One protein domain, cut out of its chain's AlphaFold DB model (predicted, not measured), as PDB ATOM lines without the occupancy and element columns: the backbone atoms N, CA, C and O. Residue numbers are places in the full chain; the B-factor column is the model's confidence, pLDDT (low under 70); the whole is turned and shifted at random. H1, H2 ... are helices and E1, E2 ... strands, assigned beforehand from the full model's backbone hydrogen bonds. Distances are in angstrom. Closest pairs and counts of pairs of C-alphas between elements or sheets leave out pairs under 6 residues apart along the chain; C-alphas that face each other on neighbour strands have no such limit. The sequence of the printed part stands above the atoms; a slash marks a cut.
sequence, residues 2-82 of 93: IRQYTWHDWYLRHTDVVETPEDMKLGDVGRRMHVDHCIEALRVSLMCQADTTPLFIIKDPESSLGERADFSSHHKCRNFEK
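Overview. This is residues 2 to 82 of the 93 residues of an uncharacterized protein of Viridothelium virens (UniProt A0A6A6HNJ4). One long helix, H4, runs between a loose cluster of three short helices, H1, H2 and H3, by its first half and a small hairpin of two strands, E1 and E2, beyond its other end. From the hairpin, residues 71 to 82 fold back as a tail with no named element. The 81 printed residues have four named helices and then two named strands, in the order H1 H2 H3 H4 E1 E2; the sheet, E1 - E2, is antiparallel and the class is mostly helix. The whole is extended, with a radius of gyration of the C-alphas of 19.8 A, and flat, spanning 52 by 37 by 16 A.

Arrangement. H1, residues 2 to 6, is close to but not clearly touching H2, residues 8 to 13; their closest C-alphas, of Gln 4 and Tyr 11, are 6.4 A apart. H2 is near H3, residues 22 to 25. H3 touches H4, residues 27 to 48, through residues 30 to 34 of H4 alone; the closest C-alphas, of Met 24 and Arg 31, are 4.6 A apart. H1 touches H4 through residues 31 to 39 of H4 alone, closest at the C-alphas of Ile 2 and Val 35, 6.1 A. Every O i to N i+4 pair is within hydrogen-bond range in H1, H2 and H4; H3 is too short for one. E1, residues 56 to 59, and E2, residues 67 to 70, form an antiparallel hairpin at 141 degrees, with N 58 and O 68 within hydrogen-bond range at 2.8 A. H1 and E1 are apart.

Along the chain. H1 begins at C-alpha 2 (-8.735, -17.760, -47.331). H4 measures 32.1 A from C-alpha 27 to C-alpha 48 (8.819, -20.187, -38.368). E1 measures 10.2 A; E2 measures 9.5 A and ends at C-alpha 70 (-2.375, -26.187, -20.093).

Size, cuts and confidence. The C-alphas of Leu 26 and Pro 61 are the two farthest apart, 54.3 A. The printed part has no cut and no long link. Its mean pLDDT is 85.9; residue 76 is under 70.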
ATOM      1  N   ILE A   2      -8.262 -16.373 -47.041       88.38
ATOM      2  CA  ILE A   2      -8.735 -17.760 -47.331       88.38
ATOM      3  C   ILE A   2     -10.264 -17.876 -47.259       88.38
ATOM      4  O   ILE A   2     -10.890 -18.396 -48.176       88.38
ATOM      5  N   ARG A   3     -10.883 -17.304 -46.217       89.19
ATOM      6  CA  ARG A   3     -12.349 -17.234 -46.102       89.19
ATOM      7  C   ARG A   3     -13.003 -16.504 -47.281       89.19
ATOM      8  O   ARG A   3     -14.088 -16.874 -47.705       89.19
ATOM      9  N   GLN A   4     -12.352 -15.463 -47.793       86.56
ATOM     10  CA  GLN A   4     -12.857 -14.716 -48.945       86.56
ATOM     11  C   GLN A   4     -12.760 -15.541 -50.228       86.56
ATOM     12  O   GLN A   4     -13.657 -15.448 -51.046       86.56
ATOM     13  N   TYR A   5     -11.748 -16.400 -50.379       88.44
ATOM     14  CA  TYR A   5     -11.664 -17.335 -51.501       88.44
ATOM     15  C   TYR A   5     -12.730 -18.445 -51.413       88.44
ATOM     16  O   TYR A   5     -13.448 -18.695 -52.382       88.44
ATOM     17  N   THR A   6     -12.896 -19.075 -50.243       91.50
ATOM     18  CA  THR A   6     -13.874 -20.169 -50.064       91.50
ATOM     19  C   THR A   6     -15.326 -19.703 -50.154       91.50
ATOM     20  O   THR A   6     -16.178 -20.466 -50.595       91.50
ATOM     21  N   TRP A   7     -15.602 -18.444 -49.806       90.75
ATOM     22  CA  TRP A   7     -16.929 -17.824 -49.887       90.75
ATOM     23  C   TRP A   7     -16.982 -16.675 -50.905       90.75
ATOM     24  O   TRP A   7     -17.734 -15.718 -50.710       90.75
ATOM     25  N   HIS A   8     -16.178 -16.738 -51.973       86.00
ATOM     26  CA  HIS A   8     -15.982 -15.611 -52.898       86.00
ATOM     27  C   HIS A   8     -17.287 -15.069 -53.484       86.00
ATOM     28  O   HIS A   8     -17.466 -13.858 -53.527       86.00
ATOM     29  N   ASP A   9     -18.243 -15.935 -53.820       87.88
ATOM     30  CA  ASP A   9     -19.579 -15.545 -54.280       87.88
ATOM     31  C   ASP A   9     -20.311 -14.604 -53.318       87.88
ATOM     32  O   ASP A   9     -20.969 -13.654 -53.740       87.88
ATOM     33  N   TRP A  10     -20.224 -14.870 -52.012       90.31
ATOM     34  CA  TRP A  10     -20.845 -14.017 -51.005       90.31
ATOM     35  C   TRP A  10     -20.132 -12.667 -50.945       90.31
ATOM     36  O   TRP A  10     -20.792 -11.635 -51.001       90.31
ATOM     37  N   TYR A  11     -18.801 -12.664 -50.908       86.25
ATOM     38  CA  TYR A  11     -18.010 -11.434 -50.817       86.25
ATOM     39  C   TYR A  11     -18.141 -10.541 -52.055       86.25
ATOM     40  O   TYR A  11     -18.247  -9.328 -51.913       86.25
ATOM     41  N   LEU A  12     -18.233 -11.129 -53.251       84.62
ATOM     42  CA  LEU A  12     -18.476 -10.392 -54.494       84.62
ATOM     43  C   LEU A  12     -19.862  -9.727 -54.530       84.62
ATOM     44  O   LEU A  12     -20.040  -8.738 -55.234       84.62
ATOM     45  N   ARG A  13     -20.838 -10.253 -53.778       88.00
ATOM     46  CA  ARG A  13     -22.184  -9.668 -53.649       88.00
ATOM     47  C   ARG A  13     -22.323  -8.658 -52.506       88.00
ATOM     48  O   ARG A  13     -23.338  -7.975 -52.467       88.00
ATOM     49  N   HIS A  14     -21.343  -8.573 -51.605       89.19
ATOM     50  CA  HIS A  14     -21.396  -7.739 -50.396       89.19
ATOM     51  C   HIS A  14     -20.178  -6.808 -50.298       89.19
ATOM     52  O   HIS A  14     -19.482  -6.750 -49.278       89.19
ATOM     53  N   THR A  15     -19.891  -6.085 -51.384       84.38
ATOM     54  CA  THR A  15     -18.798  -5.097 -51.437       84.38
ATOM     55  C   THR A  15     -19.042  -3.884 -50.535       84.38
ATOM     56  O   THR A  15     -18.136  -3.088 -50.320       84.38
ATOM     57  N   ASP A  16     -20.261  -3.737 -50.018       88.69
ATOM     58  CA  ASP A  16     -20.672  -2.759 -49.011       88.69
ATOM     59  C   ASP A  16     -20.138  -3.081 -47.603       88.69
ATOM     60  O   ASP A  16     -19.969  -2.172 -46.794       88.69
ATOM     61  N   VAL A  17     -19.843  -4.355 -47.309       86.44
ATOM     62  CA  VAL A  17     -19.370  -4.804 -45.985       86.44
ATOM     63  C   VAL A  17     -17.849  -4.929 -45.934       86.44
ATOM     64  O   VAL A  17     -17.226  -4.618 -44.919       86.44
ATOM     65  N   VAL A  18     -17.240  -5.425 -47.013       83.69
ATOM     66  CA  VAL A  18     -15.791  -5.622 -47.109       83.69
ATOM     67  C   VAL A  18     -15.333  -5.267 -48.513       83.69
ATOM     68  O   VAL A  18     -15.816  -5.834 -49.495       83.69
ATOM     69  N   GLU A  19     -14.351  -4.373 -48.609       82.81
ATOM     70  CA  GLU A  19     -13.728  -4.053 -49.885       82.81
ATOM     71  C   GLU A  19     -13.045  -5.301 -50.456       82.81
ATOM     72  O   GLU A  19     -12.220  -5.949 -49.803       82.81
ATOM     73  N   THR A  20     -13.432  -5.674 -51.675       80.31
ATOM     74  CA  THR A  20     -12.824  -6.811 -52.365       80.31
ATOM     75  C   THR A  20     -11.494  -6.366 -52.968       80.31
ATOM     76  O   THR A  20     -11.507  -5.444 -53.789       80.31
ATOM     77  N   PRO A  21     -10.370  -7.017 -52.614       79.56
ATOM     78  CA  PRO A  21      -9.070  -6.738 -53.213       79.56
ATOM     79  C   PRO A  21      -9.114  -6.838 -54.740       79.56
ATOM     80  O   PRO A  21      -9.827  -7.677 -55.297       79.56
ATOM     81  N   GLU A  22      -8.361  -5.982 -55.426       81.88
ATOM     82  CA  GLU A  22      -8.422  -5.892 -56.889       81.88
ATOM     83  C   GLU A  22      -8.006  -7.199 -57.574       81.88
ATOM     84  O   GLU A  22      -8.626  -7.642 -58.538       81.88
ATOM     85  N   ASP A  23      -7.024  -7.891 -57.006       77.81
ATOM     86  CA  ASP A  23      -6.556  -9.194 -57.470       77.81
ATOM     87  C   ASP A  23      -7.592 -10.324 -57.319       77.81
ATOM     88  O   ASP A  23      -7.592 -11.263 -58.118       77.81
ATOM     89  N   MET A  24      -8.552 -10.207 -56.393       77.94
ATOM     90  CA  MET A  24      -9.704 -11.116 -56.313       77.94
ATOM     91  C   MET A  24     -10.761 -10.875 -57.404       77.94
ATOM     92  O   MET A  24     -11.609 -11.747 -57.637       77.94
ATOM     93  N   LYS A  25     -10.723  -9.727 -58.094       81.12
ATOM     94  CA  LYS A  25     -11.645  -9.398 -59.197       81.12
ATOM     95  C   LYS A  25     -11.135  -9.877 -60.560       81.12
ATOM     96  O   LYS A  25     -11.932  -9.991 -61.487       81.12
ATOM     97  N   LEU A  26      -9.853 -10.237 -60.675       80.94
ATOM     98  CA  LEU A  26      -9.170 -10.656 -61.915       80.94
ATOM     99  C   LEU A  26      -9.564 -12.068 -62.421       80.94
ATOM    100  O   LEU A  26      -8.762 -12.773 -63.036       80.94
ATOM    101  N   GLY A  27     -10.798 -12.509 -62.163       84.44
ATOM    102  CA  GLY A  27     -11.298 -13.831 -62.548       84.44
ATOM    103  C   GLY A  27     -10.681 -14.986 -61.749       84.44
ATOM    104  O   GLY A  27     -10.084 -14.797 -60.689       84.44
ATOM    105  N   ASP A  28     -10.847 -16.212 -62.250       88.00
ATOM    106  CA  ASP A  28     -10.446 -17.428 -61.525       88.00
ATOM    107  C   ASP A  28      -8.940 -17.519 -61.277       88.00
ATOM    108  O   ASP A  28      -8.513 -17.955 -60.208       88.00
ATOM    109  N   VAL A  29      -8.132 -17.090 -62.248       89.44
ATOM    110  CA  VAL A  29      -6.668 -17.127 -62.139       89.44
ATOM    111  C   VAL A  29      -6.186 -16.153 -61.065       89.44
ATOM    112  O   VAL A  29      -5.385 -16.539 -60.218       89.44
ATOM    113  N   GLY A  30      -6.711 -14.923 -61.041       88.31
ATOM    114  CA  GLY A  30      -6.353 -13.931 -60.024       88.31
ATOM    115  C   GLY A  30      -6.713 -14.378 -58.610       88.31
ATOM    116  O   GLY A  30      -5.867 -14.355 -57.715       88.31
ATOM    117  N   ARG A  31      -7.930 -14.908 -58.428       86.88
ATOM    118  CA  ARG A  31      -8.371 -15.476 -57.143       86.88
ATOM    119  C   ARG A  31      -7.461 -16.604 -56.660       86.88
ATOM    120  O   ARG A  31      -7.140 -16.646 -55.473       86.88
ATOM    121  N   ARG A  32      -7.041 -17.500 -57.565       89.88
ATOM    122  CA  ARG A  32      -6.097 -18.584 -57.247       89.88
ATOM    123  C   ARG A  32      -4.726 -18.048 -56.847       89.88
ATOM    124  O   ARG A  32      -4.219 -18.440 -55.807       89.88
ATOM    125  N   MET A  33      -4.161 -17.105 -57.601       90.62
ATOM    126  CA  MET A  33      -2.865 -16.514 -57.241       90.62
ATOM    127  C   MET A  33      -2.899 -15.821 -55.875       90.62
ATOM    128  O   MET A  33      -1.978 -15.989 -55.077       90.62
ATOM    129  N   HIS A  34      -3.969 -15.077 -55.579       88.75
ATOM    130  CA  HIS A  34      -4.116 -14.415 -54.286       88.75
ATOM    131  C   HIS A  34      -4.192 -15.426 -53.135       88.75
ATOM    132  O   HIS A  34      -3.504 -15.268 -52.124       88.75
ATOM    133  N   VAL A  35      -5.011 -16.481 -53.264       91.75
ATOM    134  CA  VAL A  35      -5.113 -17.492 -52.201       91.75
ATOM    135  C   VAL A  35      -3.822 -18.300 -52.056       91.75
ATOM    136  O   VAL A  35      -3.436 -18.569 -50.922       91.75
ATOM    137  N   ASP A  36      -3.116 -18.606 -53.146       92.69
ATOM    138  CA  ASP A  36      -1.824 -19.302 -53.105       92.69
ATOM    139  C   ASP A  36      -0.780 -18.481 -52.345       92.69
ATOM    140  O   ASP A  36      -0.121 -19.002 -51.446       92.69
ATOM    141  N   HIS A  37      -0.688 -17.174 -52.614       91.31
ATOM    142  CA  HIS A  37       0.173 -16.272 -51.845       91.31
ATOM    143  C   HIS A  37      -0.183 -16.269 -50.348       91.31
ATOM    144  O   HIS A  37       0.702 -16.298 -49.493       91.31
ATOM    145  N   CYS A  38      -1.478 -16.277 -50.015       91.25
ATOM    146  CA  CYS A  38      -1.932 -16.332 -48.625       91.25
ATOM    147  C   CYS A  38      -1.582 -17.659 -47.942       91.25
ATOM    148  O   CYS A  38      -1.165 -17.665 -46.784       91.25
ATOM    149  N   ILE A  39      -1.773 -18.781 -48.636       95.12
ATOM    150  CA  ILE A  39      -1.426 -20.113 -48.133       95.12
ATOM    151  C   ILE A  39       0.086 -20.206 -47.924       95.12
ATOM    152  O   ILE A  39       0.526 -20.714 -46.896       95.12
ATOM    153  N   GLU A  40       0.878 -19.657 -48.841       94.69
ATOM    154  CA  GLU A  40       2.332 -19.613 -48.730       94.69
ATOM    155  C   GLU A  40       2.787 -18.769 -47.532       94.69
ATOM    156  O   GLU A  40       3.631 -19.203 -46.748       94.69
ATOM    157  N   ALA A  41       2.166 -17.608 -47.308       91.19
ATOM    158  CA  ALA A  41       2.432 -16.791 -46.127       91.19
ATOM    159  C   ALA A  41       2.116 -17.545 -44.820       91.19
ATOM    160  O   ALA A  41       2.907 -17.510 -43.874       91.19
ATOM    161  N   LEU A  42       0.997 -18.281 -44.772       92.38
ATOM    162  CA  LEU A  42       0.665 -19.135 -43.627       92.38
ATOM    163  C   LEU A  42       1.672 -20.271 -43.453       92.38
ATOM    164  O   LEU A  42       2.102 -20.521 -42.330       92.38
ATOM    165  N   ARG A  43       2.076 -20.936 -44.538       92.00
ATOM    166  CA  ARG A  43       3.083 -22.004 -44.518       92.00
ATOM    167  C   ARG A  43       4.384 -21.505 -43.897       92.00
ATOM    168  O   ARG A  43       4.889 -22.133 -42.972       92.00
ATOM    169  N   VAL A  44       4.888 -20.356 -44.354       88.19
ATOM    170  CA  VAL A  44       6.100 -19.731 -43.803       88.19
ATOM    171  C   VAL A  44       5.914 -19.400 -42.322       88.19
ATOM    172  O   VAL A  44       6.766 -19.765 -41.514       88.19
ATOM    173  N   SER A  45       4.787 -18.791 -41.936       89.06
ATOM    174  CA  SER A  45       4.504 -18.475 -40.528       89.06
ATOM    175  C   SER A  45       4.491 -19.725 -39.645       89.06
ATOM    176  O   SER A  45       5.131 -19.745 -38.595       89.06
ATOM    177  N   LEU A  46       3.815 -20.790 -40.087       88.62
ATOM    178  CA  LEU A  46       3.732 -22.064 -39.371       88.62
ATOM    179  C   LEU A  46       5.089 -22.760 -39.266       88.62
ATOM    180  O   LEU A  46       5.387 -23.347 -38.234       88.62
ATOM    181  N   MET A  47       5.938 -22.675 -40.293       87.50
ATOM    182  CA  MET A  47       7.306 -23.196 -40.222       87.50
ATOM    183  C   MET A  47       8.173 -22.400 -39.245       87.50
ATOM    184  O   MET A  47       8.921 -22.989 -38.466       87.50
ATOM    185  N   CYS A  48       8.075 -21.068 -39.271       80.88
ATOM    186  CA  CYS A  48       8.819 -20.187 -38.368       80.88
ATOM    187  C   CYS A  48       8.402 -20.372 -36.906       80.88
ATOM    188  O   CYS A  48       9.239 -20.280 -36.008       80.88
ATOM    189  N   GLN A  49       7.119 -20.639 -36.676       85.00
ATOM    190  CA  GLN A  49       6.529 -20.838 -35.355       85.00
ATOM    191  C   GLN A  49       6.253 -22.315 -35.057       85.00
ATOM    192  O   GLN A  49       5.422 -22.612 -34.205       85.00
ATOM    193  N   ALA A  50       6.929 -23.236 -35.752       85.25
ATOM    194  CA  ALA A  50       6.697 -24.662 -35.581       85.25
ATOM    195  C   ALA A  50       6.947 -25.063 -34.126       85.25
ATOM    196  O   ALA A  50       8.076 -24.996 -33.625       85.25
ATOM    197  N   ASP A  51       5.869 -25.458 -33.457       81.31
ATOM    198  CA  ASP A  51       5.870 -25.756 -32.038       81.31
ATOM    199  C   ASP A  51       5.997 -27.260 -31.800       81.31
ATOM    200  O   ASP A  51       5.292 -28.074 -32.393       81.31
ATOM    201  N   THR A  52       6.918 -27.623 -30.916       83.25
ATOM    202  CA  THR A  52       7.132 -28.998 -30.448       83.25
ATOM    203  C   THR A  52       6.817 -29.133 -28.961       83.25
ATOM    204  O   THR A  52       7.242 -30.100 -28.329       83.25
ATOM    205  N   THR A  53       6.188 -28.122 -28.364       83.31
ATOM    206  CA  THR A  53       5.827 -28.117 -26.950       83.31
ATOM    207  C   THR A  53       4.696 -29.122 -26.738       83.31
ATOM    208  O   THR A  53       3.658 -29.001 -27.390       83.31
ATOM    209  N   PRO A  54       4.873 -30.137 -25.873       80.62
ATOM    210  CA  PRO A  54       3.794 -31.060 -25.559       80.62
ATOM    211  C   PRO A  54       2.599 -30.307 -24.980       80.62
ATOM    212  O   PRO A  54       2.769 -29.423 -24.139       80.62
ATOM    213  N   LEU A  55       1.391 -30.680 -25.400       85.06
ATOM    214  CA  LEU A  55       0.178 -30.198 -24.758       85.06
ATOM    215  C   LEU A  55       0.002 -30.946 -23.434       85.06
ATOM    216  O   LEU A  55      -0.291 -32.143 -23.430       85.06
ATOM    217  N   PHE A  56       0.192 -30.254 -22.314       85.81
ATOM    218  CA  PHE A  56      -0.049 -30.838 -21.000       85.81
ATOM    219  C   PHE A  56      -1.533 -30.778 -20.647       85.81
ATOM    220  O   PHE A  56      -2.233 -29.826 -20.996       85.81
ATOM    221  N   ILE A  57      -2.002 -31.795 -19.932       89.75
ATOM    222  CA  ILE A  57      -3.350 -31.853 -19.375       89.75
ATOM    223  C   ILE A  57      -3.235 -31.689 -17.863       89.75
ATOM    224  O   ILE A  57      -2.469 -32.402 -17.212       89.75
ATOM    225  N   ILE A  58      -3.984 -30.743 -17.306       89.81
ATOM    226  CA  ILE A  58      -4.060 -30.508 -15.865       89.81
ATOM    227  C   ILE A  58      -5.447 -30.860 -15.350       89.81
ATOM    228  O   ILE A  58      -6.450 -30.684 -16.041       89.81
ATOM    229  N   LYS A  59      -5.500 -31.343 -14.109       90.81
ATOM    230  CA  LYS A  59      -6.768 -31.586 -13.422       90.81
ATOM    231  C   LYS A  59      -7.432 -30.251 -13.130       90.81
ATOM    232  O   LYS A  59      -6.817 -29.379 -12.519       90.81
ATOM    233  N   ASP A  60      -8.678 -30.128 -13.551       87.19
ATOM    234  CA  ASP A  60      -9.482 -28.936 -13.337       87.19
ATOM    235  C   ASP A  60     -10.899 -29.359 -12.939       87.19
ATOM    236  O   ASP A  60     -11.669 -29.792 -13.798       87.19
ATOM    237  N   PRO A  61     -11.246 -29.269 -11.642       86.06
ATOM    238  CA  PRO A  61     -12.573 -29.618 -11.146       86.06
ATOM    239  C   PRO A  61     -13.705 -28.764 -11.732       86.06
ATOM    240  O   PRO A  61     -14.858 -29.181 -11.666       86.06
ATOM    241  N   GLU A  62     -13.396 -27.584 -12.280       88.50
ATOM    242  CA  GLU A  62     -14.376 -26.695 -12.914       88.50
ATOM    243  C   GLU A  62     -14.569 -27.008 -14.406       88.50
ATOM    244  O   GLU A  62     -15.542 -26.569 -15.022       88.50
ATOM    245  N   SER A  63     -13.678 -27.809 -14.999       87.81
ATOM    246  CA  SER A  63     -13.856 -28.321 -16.354       87.81
ATOM    247  C   SER A  63     -14.936 -29.400 -16.389       87.81
ATOM    248  O   SER A  63     -14.946 -30.325 -15.581       87.81
ATOM    249  N   SER A  64     -15.790 -29.356 -17.415       83.62
ATOM    250  CA  SER A  64     -16.796 -30.397 -17.685       83.62
ATOM    251  C   SER A  64     -16.225 -31.818 -17.821       83.62
ATOM    252  O   SER A  64     -16.942 -32.787 -17.586       83.62
ATOM    253  N   LEU A  65     -14.942 -31.945 -18.180       86.88
ATOM    254  CA  LEU A  65     -14.236 -33.224 -18.316       86.88
ATOM    255  C   LEU A  65     -13.376 -33.563 -17.082       86.88
ATOM    256  O   LEU A  65     -12.714 -34.595 -17.065       86.88
ATOM    257  N   GLY A  66     -13.355 -32.706 -16.054       88.62
ATOM    258  CA  GLY A  66     -12.474 -32.837 -14.884       88.62
ATOM    259  C   GLY A  66     -10.995 -32.537 -15.173       88.62
ATOM    260  O   GLY A  66     -10.137 -32.646 -14.292       88.62
ATOM    261  N   GLU A  67     -10.687 -32.151 -16.409       89.88
ATOM    262  CA  GLU A  67      -9.350 -31.849 -16.898       89.88
ATOM    263  C   GLU A  67      -9.395 -30.770 -17.984       89.88
ATOM    264  O   GLU A  67     -10.412 -30.588 -18.664       89.88
ATOM    265  N   ARG A  68      -8.295 -30.034 -18.153       87.06
ATOM    266  CA  ARG A  68      -8.134 -29.065 -19.242       87.06
ATOM    267  C   ARG A  68      -6.706 -29.026 -19.758       87.06
ATOM    268  O   ARG A  68      -5.763 -29.359 -19.045       87.06
ATOM    269  N   ALA A  69      -6.551 -28.547 -20.985       86.56
ATOM    270  CA  ALA A  69      -5.245 -28.258 -21.551       86.56
ATOM    271  C   ALA A  69      -4.551 -27.094 -20.817       86.56
ATOM    272  O   ALA A  69      -5.174 -26.080 -20.474       86.56
ATOM    273  N   ASP A  70      -3.247 -27.237 -20.599       81.19
ATOM    274  CA  ASP A  70      -2.375 -26.187 -20.093       81.19
ATOM    275  C   ASP A  70      -1.688 -25.440 -21.247       81.19
ATOM    276  O   ASP A  70      -0.665 -25.858 -21.798       81.19
ATOM    277  N   PHE A  71      -2.263 -24.291 -21.594       79.44
ATOM    278  CA  PHE A  71      -1.731 -23.383 -22.612       79.44
ATOM    279  C   PHE A  71      -0.646 -22.430 -22.077       79.44
ATOM    280  O   PHE A  71      -0.177 -21.577 -22.823       79.44
ATOM    281  N   SER A  72      -0.224 -22.547 -20.809       77.31
ATOM    282  CA  SER A  72       0.835 -21.699 -20.225       77.31
ATOM    283  C   SER A  72       2.263 -22.197 -20.511       77.31
ATOM    284  O   SER A  72       3.252 -21.672 -19.990       77.31
ATOM    285  N   SER A  73       2.379 -23.219 -21.358       70.25
ATOM    286  CA  SER A  73       3.644 -23.838 -21.732       70.25
ATOM    287  C   SER A  73       4.577 -22.842 -22.437       70.25
ATOM    288  O   SER A  73       4.165 -22.054 -23.283       70.25
ATOM    289  N   HIS A  74       5.868 -22.866 -22.098       71.06
ATOM    290  CA  HIS A  74       6.833 -21.924 -22.669       71.06
ATOM    291  C   HIS A  74       7.292 -22.361 -24.063       71.06
ATOM    292  O   HIS A  74       8.106 -23.278 -24.204       71.06
ATOM    293  N   HIS A  75       6.846 -21.632 -25.081       73.75
ATOM    294  CA  HIS A  75       7.289 -21.822 -26.458       73.75
ATOM    295  C   HIS A  75       8.734 -21.335 -26.656       73.75
ATOM    296  O   HIS A  75       9.190 -20.369 -26.040       73.75
ATOM    297  N   LYS A  76       9.481 -21.995 -27.544       69.69
ATOM    298  CA  LYS A  76      10.838 -21.587 -27.942       69.69
ATOM    299  C   LYS A  76      10.989 -21.759 -29.448       69.69
ATOM    300  O   LYS A  76      10.563 -22.779 -29.974       69.69
ATOM    301  N   CYS A  77      11.667 -20.829 -30.121       75.19
ATOM    302  CA  CYS A  77      11.952 -20.955 -31.551       75.19
ATOM    303  C   CYS A  77      12.760 -22.231 -31.844       75.19
ATOM    304  O   CYS A  77      13.673 -22.603 -31.090       75.19
ATOM    305  N   ARG A  78      12.425 -22.905 -32.948       81.62
ATOM    306  CA  ARG A  78      13.047 -24.160 -33.386       81.62
ATOM    307  C   ARG A  78      13.476 -24.074 -34.842       81.62
ATOM    308  O   ARG A  78      12.950 -23.295 -35.625       81.62
ATOM    309  N   ASN A  79      14.455 -24.899 -35.200       86.31
ATOM    310  CA  ASN A  79      14.840 -25.087 -36.593       86.31
ATOM    311  C   ASN A  79      13.864 -26.081 -37.238       86.31
ATOM    312  O   ASN A  79      13.889 -27.264 -36.892       86.31
ATOM    313  N   PHE A  80      13.040 -25.598 -38.171       89.12
ATOM    314  CA  PHE A  80      12.021 -26.397 -38.853       89.12
ATOM    315  C   PHE A  80      12.584 -27.653 -39.538       89.12
ATOM    316  O   PHE A  80      11.994 -28.722 -39.423       89.12
ATOM    317  N   GLU A  81      13.768 -27.587 -40.157       90.50
ATOM    318  CA  GLU A  81      14.369 -28.748 -40.837       90.50
ATOM    319  C   GLU A  81      14.712 -29.889 -39.878       90.50
ATOM    320  O   GLU A  81      14.659 -31.063 -40.243       90.50
ATOM    321  N   LYS A  82      15.049 -29.571 -38.622       91.25
ATOM    322  CA  LYS A  82      15.254 -30.609 -37.604       91.25
ATOM    323  C   LYS A  82      13.941 -31.304 -37.253       91.25
ATOM    324  O   LYS A  82      13.951 -32.519 -37.091       91.25
TER     325      LYS A  82